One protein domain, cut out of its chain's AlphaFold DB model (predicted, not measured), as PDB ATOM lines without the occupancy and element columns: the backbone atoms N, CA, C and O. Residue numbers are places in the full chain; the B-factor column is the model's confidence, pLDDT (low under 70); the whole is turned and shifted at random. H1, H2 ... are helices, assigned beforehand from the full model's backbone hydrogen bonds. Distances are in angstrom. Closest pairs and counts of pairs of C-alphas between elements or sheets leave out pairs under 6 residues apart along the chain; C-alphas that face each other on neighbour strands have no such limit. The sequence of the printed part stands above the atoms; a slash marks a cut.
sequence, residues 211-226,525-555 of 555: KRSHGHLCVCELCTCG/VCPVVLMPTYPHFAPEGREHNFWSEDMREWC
ATOM      1  N   LYS A 211     182.245 153.476  78.863       64.31
ATOM      2  CA  LYS A 211     183.225 152.730  79.670       64.31
ATOM      3  C   LYS A 211     182.744 152.503  81.107       64.31
ATOM      4  O   LYS A 211     182.952 151.424  81.653       64.31
ATOM      5  N   ARG A 212     182.014 153.460  81.695       65.88
ATOM      6  CA  ARG A 212     181.388 153.283  83.020       65.88
ATOM      7  C   ARG A 212     180.278 152.231  83.054       65.88
ATOM      8  O   ARG A 212     180.084 151.621  84.100       65.88
ATOM      9  N   SER A 213     179.585 151.964  81.943       63.62
ATOM     10  CA  SER A 213     178.601 150.863  81.878       63.62
ATOM     11  C   SER A 213     179.216 149.465  82.036       63.62
ATOM     12  O   SER A 213     178.478 148.522  82.298       63.62
ATOM     13  N   HIS A 214     180.543 149.331  81.937       63.69
ATOM     14  CA  HIS A 214     181.276 148.077  82.143       63.69
ATOM     15  C   HIS A 214     181.939 147.970  83.532       63.69
ATOM     16  O   HIS A 214     182.892 147.220  83.699       63.69
ATOM     17  N   GLY A 215     181.475 148.731  84.533       67.94
ATOM     18  CA  GLY A 215     181.971 148.630  85.917       67.94
ATOM     19  C   GLY A 215     183.285 149.372  86.204       67.94
ATOM     20  O   GLY A 215     183.781 149.338  87.326       67.94
ATOM     21  N   HIS A 216     183.843 150.091  85.228       67.62
ATOM     22  CA  HIS A 216     185.079 150.855  85.407       67.62
ATOM     23  C   HIS A 216     184.852 152.173  86.177       67.62
ATOM     24  O   HIS A 216     184.292 153.137  85.646       67.62
ATOM     25  N   LEU A 217     185.332 152.233  87.421       74.19
ATOM     26  CA  LEU A 217     185.283 153.401  88.317       74.19
ATOM     27  C   LEU A 217     186.579 154.241  88.201       74.19
ATOM     28  O   LEU A 217     187.656 153.665  88.035       74.19
ATOM     29  N   CYS A 218     186.542 155.586  88.332       72.19
ATOM     30  CA  CYS A 218     187.820 156.306  88.556       72.19
ATOM     31  C   CYS A 218     188.327 155.959  89.965       72.19
ATOM     32  O   CYS A 218     187.550 155.773  90.899       72.19
ATOM     33  N   VAL A 219     189.643 156.029  90.161       74.19
ATOM     34  CA  VAL A 219     190.307 156.086  91.477       74.19
ATOM     35  C   VAL A 219     189.631 157.090  92.446       74.19
ATOM     36  O   VAL A 219     189.641 156.876  93.653       74.19
ATOM     37  N   CYS A 220     188.963 158.135  91.929       70.00
ATOM     38  CA  CYS A 220     188.123 159.093  92.681       70.00
ATOM     39  C   CYS A 220     186.869 158.519  93.341       70.00
ATOM     40  O   CYS A 220     186.353 159.123  94.280       70.00
ATOM     41  N   GLU A 221     186.347 157.424  92.810       73.88
ATOM     42  CA  GLU A 221     185.154 156.732  93.300       73.88
ATOM     43  C   GLU A 221     185.554 155.540  94.186       73.88
ATOM     44  O   GLU A 221     184.814 155.191  95.099       73.88
ATOM     45  N   LEU A 222     186.768 155.004  93.997       76.19
ATOM     46  CA  LEU A 222     187.363 153.938  94.813       76.19
ATOM     47  C   LEU A 222     188.092 154.454  96.074       76.19
ATOM     48  O   LEU A 222     188.089 153.787  97.106       76.19
ATOM     49  N   CYS A 223     188.723 155.636  96.028       69.50
ATOM     50  CA  CYS A 223     189.503 156.181  97.146       69.50
ATOM     51  C   CYS A 223     188.799 157.339  97.855       69.50
ATOM     52  O   CYS A 223     188.820 158.485  97.398       69.50
ATOM     53  N   THR A 224     188.305 157.069  99.062       67.81
ATOM     54  CA  THR A 224     187.822 158.086 100.016       67.81
ATOM     55  C   THR A 224     188.940 158.977 100.575       67.81
ATOM     56  O   THR A 224     188.664 159.999 101.193       67.81
ATOM     57  N   CYS A 225     190.205 158.632 100.316       67.75
ATOM     58  CA  CYS A 225     191.404 159.313 100.805       67.75
ATOM     59  C   CYS A 225     191.564 160.786 100.382       67.75
ATOM     60  O   CYS A 225     192.358 161.503 100.982       67.75
ATOM     61  N   GLY A 226     190.913 161.228  99.301       64.62
ATOM     62  CA  GLY A 226     190.983 162.611  98.799       64.62
ATOM     63  C   GLY A 226     192.334 163.088  98.229       64.62
ATOM     64  O   GLY A 226     192.380 164.175  97.663       64.62
ATOM     65  N   VAL A 525     194.853 150.194 106.070       80.38
ATOM     66  CA  VAL A 525     195.701 150.480 104.910       80.38
ATOM     67  C   VAL A 525     194.790 150.864 103.751       80.38
ATOM     68  O   VAL A 525     193.904 150.103 103.362       80.38
ATOM     69  N   CYS A 526     194.980 152.076 103.228       76.06
ATOM     70  CA  CYS A 526     194.165 152.588 102.136       76.06
ATOM     71  C   CYS A 526     194.229 151.598 100.958       76.06
ATOM     72  O   CYS A 526     195.340 151.279 100.531       76.06
ATOM     73  N   PRO A 527     193.098 151.129 100.397       78.19
ATOM     74  CA  PRO A 527     193.109 150.089  99.366       78.19
ATOM     75  C   PRO A 527     193.899 150.490  98.111       78.19
ATOM     76  O   PRO A 527     194.447 149.625  97.439       78.19
ATOM     77  N   VAL A 528     194.066 151.792  97.845       77.81
ATOM     78  CA  VAL A 528     194.929 152.302  96.762       77.81
ATOM     79  C   VAL A 528     196.422 152.026  96.988       77.81
ATOM     80  O   VAL A 528     197.164 151.921  96.022       77.81
ATOM     81  N   VAL A 529     196.879 151.852  98.232       81.44
ATOM     82  CA  VAL A 529     198.264 151.430  98.536       81.44
ATOM     83  C   VAL A 529     198.480 149.947  98.207       81.44
ATOM     84  O   VAL A 529     199.604 149.533  97.949       81.44
ATOM     85  N   LEU A 530     197.403 149.153  98.170       83.12
ATOM     86  CA  LEU A 530     197.423 147.747  97.753       83.12
ATOM     87  C   LEU A 530     197.223 147.571  96.236       83.12
ATOM     88  O   LEU A 530     197.304 146.448  95.739       83.12
ATOM     89  N   MET A 531     196.957 148.652  95.495       84.00
ATOM     90  CA  MET A 531     196.861 148.613  94.035       84.00
ATOM     91  C   MET A 531     198.263 148.641  93.399       84.00
ATOM     92  O   MET A 531     199.143 149.354  93.889       84.00
ATOM     93  N   PRO A 532     198.489 147.919  92.285       85.88
ATOM     94  CA  PRO A 532     199.743 147.995  91.545       85.88
ATOM     95  C   PRO A 532     199.986 149.419  91.027       85.88
ATOM     96  O   PRO A 532     199.045 150.150  90.699       85.88
ATOM     97  N   THR A 533     201.258 149.809  90.928       85.75
ATOM     98  CA  THR A 533     201.683 151.147  90.486       85.75
ATOM     99  C   THR A 533     201.016 151.559  89.176       85.75
ATOM    100  O   THR A 533     201.059 150.814  88.198       85.75
ATOM    101  N   TYR A 534     200.429 152.760  89.157       83.75
ATOM    102  CA  TYR A 534     199.730 153.310  87.995       83.75
ATOM    103  C   TYR A 534     200.651 153.351  86.757       83.75
ATOM    104  O   TYR A 534     201.713 153.979  86.828       83.75
ATOM    105  N   PRO A 535     200.280 152.723  85.626       84.00
ATOM    106  CA  PRO A 535     201.116 152.714  84.433       84.00
ATOM    107  C   PRO A 535     201.237 154.125  83.844       84.00
ATOM    108  O   PRO A 535     200.244 154.808  83.592       84.00
ATOM    109  N   HIS A 536     202.477 154.566  83.615       80.00
ATOM    110  CA  HIS A 536     202.785 155.920  83.133       80.00
ATOM    111  C   HIS A 536     202.246 156.229  81.731       80.00
ATOM    112  O   HIS A 536     202.043 157.398  81.406       80.00
ATOM    113  N   PHE A 537     202.011 155.199  80.922       79.50
ATOM    114  CA  PHE A 537     201.477 155.305  79.574       79.50
ATOM    115  C   PHE A 537     200.202 154.476  79.490       79.50
ATOM    116  O   PHE A 537     200.143 153.373  80.037       79.50
ATOM    117  N   ALA A 538     199.182 155.021  78.834       77.06
ATOM    118  CA  ALA A 538     198.004 154.248  78.480       77.06
ATOM    119  C   ALA A 538     198.301 153.350  77.265       77.06
ATOM    120  O   ALA A 538     199.176 153.701  76.464       77.06
ATOM    121  N   PRO A 539     197.606 152.206  77.111       80.19
ATOM    122  CA  PRO A 539     197.712 151.380  75.912       80.19
ATOM    123  C   PRO A 539     197.451 152.203  74.642       80.19
ATOM    124  O   PRO A 539     196.587 153.085  74.646       80.19
ATOM    125  N   GLU A 540     198.167 151.913  73.550       74.00
ATOM    126  CA  GLU A 540     197.991 152.634  72.281       74.00
ATOM    127  C   GLU A 540     196.511 152.656  71.857       74.00
ATOM    128  O   GLU A 540     195.841 151.625  71.787       74.00
ATOM    129  N   GLY A 541     195.986 153.861  71.609       79.00
ATOM    130  CA  GLY A 541     194.569 154.085  71.301       79.00
ATOM    131  C   GLY A 541     193.660 154.388  72.503       79.00
ATOM    132  O   GLY A 541     192.455 154.552  72.309       79.00
ATOM    133  N   ARG A 542     194.183 154.503  73.736       71.25
ATOM    134  CA  ARG A 542     193.431 155.002  74.906       71.25
ATOM    135  C   ARG A 542     194.076 156.259  75.491       71.25
ATOM    136  O   ARG A 542     195.276 156.310  75.709       71.25
ATOM    137  N   GLU A 543     193.256 157.264  75.798       73.75
ATOM    138  CA  GLU A 543     193.703 158.507  76.454       73.75
ATOM    139  C   GLU A 543     193.759 158.384  77.992       73.75
ATOM    140  O   GLU A 543     194.386 159.203  78.666       73.75
ATOM    141  N   HIS A 544     193.107 157.362  78.561       71.62
ATOM    142  CA  HIS A 544     192.915 157.181  80.003       71.62
ATOM    143  C   HIS A 544     193.049 155.705  80.401       71.62
ATOM    144  O   HIS A 544     192.511 154.840  79.706       71.62
ATOM    145  N   ASN A 545     193.705 155.458  81.540       78.19
ATOM    146  CA  ASN A 545     193.759 154.157  82.211       78.19
ATOM    147  C   ASN A 545     192.617 154.051  83.226       78.19
ATOM    148  O   ASN A 545     192.453 154.929  84.078       78.19
ATOM    149  N   PHE A 546     191.868 152.957  83.175       81.62
ATOM    150  CA  PHE A 546     190.783 152.643  84.094       81.62
ATOM    151  C   PHE A 546     191.183 151.480  85.001       81.62
ATOM    152  O   PHE A 546     191.941 150.605  84.599       81.62
ATOM    153  N   TRP A 547     190.671 151.440  86.229       85.06
ATOM    154  CA  TRP A 547     190.802 150.246  87.063       85.06
ATOM    155  C   TRP A 547     189.672 149.268  86.721       85.06
ATOM    156  O   TRP A 547     188.504 149.664  86.664       85.06
ATOM    157  N   SER A 548     190.001 148.001  86.475       81.81
ATOM    158  CA  SER A 548     189.019 146.915  86.441       81.81
ATOM    159  C   SER A 548     188.992 146.236  87.806       81.81
ATOM    160  O   SER A 548     189.988 145.653  88.228       81.81
ATOM    161  N   GLU A 549     187.856 146.303  88.501       78.06
ATOM    162  CA  GLU A 549     187.695 145.622  89.791       78.06
ATOM    163  C   GLU A 549     187.663 144.093  89.622       78.06
ATOM    164  O   GLU A 549     188.303 143.383  90.399       78.06
ATOM    165  N   ASP A 550     187.025 143.607  88.549       81.56
ATOM    166  CA  ASP A 550     186.927 142.181  88.208       81.56
ATOM    167  C   ASP A 550     188.292 141.549  87.891       81.56
ATOM    168  O   ASP A 550     188.576 140.435  88.332       81.56
ATOM    169  N   MET A 551     189.148 142.251  87.137       84.38
ATOM    170  CA  MET A 551     190.467 141.739  86.731       84.38
ATOM    171  C   MET A 551     191.603 142.156  87.677       84.38
ATOM    172  O   MET A 551     192.675 141.565  87.627       84.38
ATOM    173  N   ARG A 552     191.378 143.143  88.560       85.00
ATOM    174  CA  ARG A 552     192.394 143.760  89.441       85.00
ATOM    175  C   ARG A 552     193.622 144.296  88.691       85.00
ATOM    176  O   ARG A 552     194.744 144.262  89.198       85.00
ATOM    177  N   GLU A 553     193.387 144.822  87.494       87.94
ATOM    178  CA  GLU A 553     194.408 145.360  86.595       87.94
ATOM    179  C   GLU A 553     194.001 146.742  86.055       87.94
ATOM    180  O   GLU A 553     192.832 147.144  86.102       87.94
ATOM    181  N   TRP A 554     194.990 147.484  85.552       83.31
ATOM    182  CA  TRP A 554     194.783 148.742  84.833       83.31
ATOM    183  C   TRP A 554     194.499 148.455  83.350       83.31
ATOM    184  O   TRP A 554     195.246 147.710  82.717       83.31
ATOM    185  N   CYS A 555     193.442 149.056  82.795       78.38
ATOM    186  CA  CYS A 555     192.913 148.802  81.448       78.38
ATOM    187  C   CYS A 555     192.782 150.076  80.600       78.38
ATOM    188  O   CYS A 555     192.378 151.121  81.151       78.38
TER     189      CYS A 555
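This is residues 211 to 226 and 525 to 555 of the 555 residues of the protein "Hypothetical protein" of Alexandrium monilatum (UniProt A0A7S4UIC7). Little regular structure is here: mostly loop, with two four-residue helices, H1 and H2, close together towards one end. From H2 a long loop, residues 531 to 555, runs to the far end at Gly 541 and folds back to a small turn, where residues 547 to 548 pair antiparallel with 553 to 554. The 47 printed residues, 8 of them in named elements, are of the class all helix, with no named strand; the whole is only just compact, close to loose, with a radius of gyration of the C-alphas of 11.0 A and spans of 33 by 25 by 20 A.

Find C-alpha 219 at (190.307, 156.086, 91.477); from there H1, residues 219 to 222, runs 4.9 A. Past the cut, H2, residues 527 to 530, runs 5.2 A to C-alpha 530 at (197.423, 147.747, 97.753).

H1 and H2 are close but not clearly touching; their closest C-alphas, of Val 219 and Val 528, are 8.0 A apart. Each is too short for an O i to N i+4 pair, but its one O i to N i+3 pair is within hydrogen-bond range.

The C-alphas farthest apart, of Val 525 and Gly 541, are 33.8 A apart. The link from H1 to H2 crosses the cut; residues 227 to 524 are not printed, and C-alphas 226 and 525 are 14.4 A apart. Look for pLDDT under 70 at residues 211 to 216 and 223 to 226.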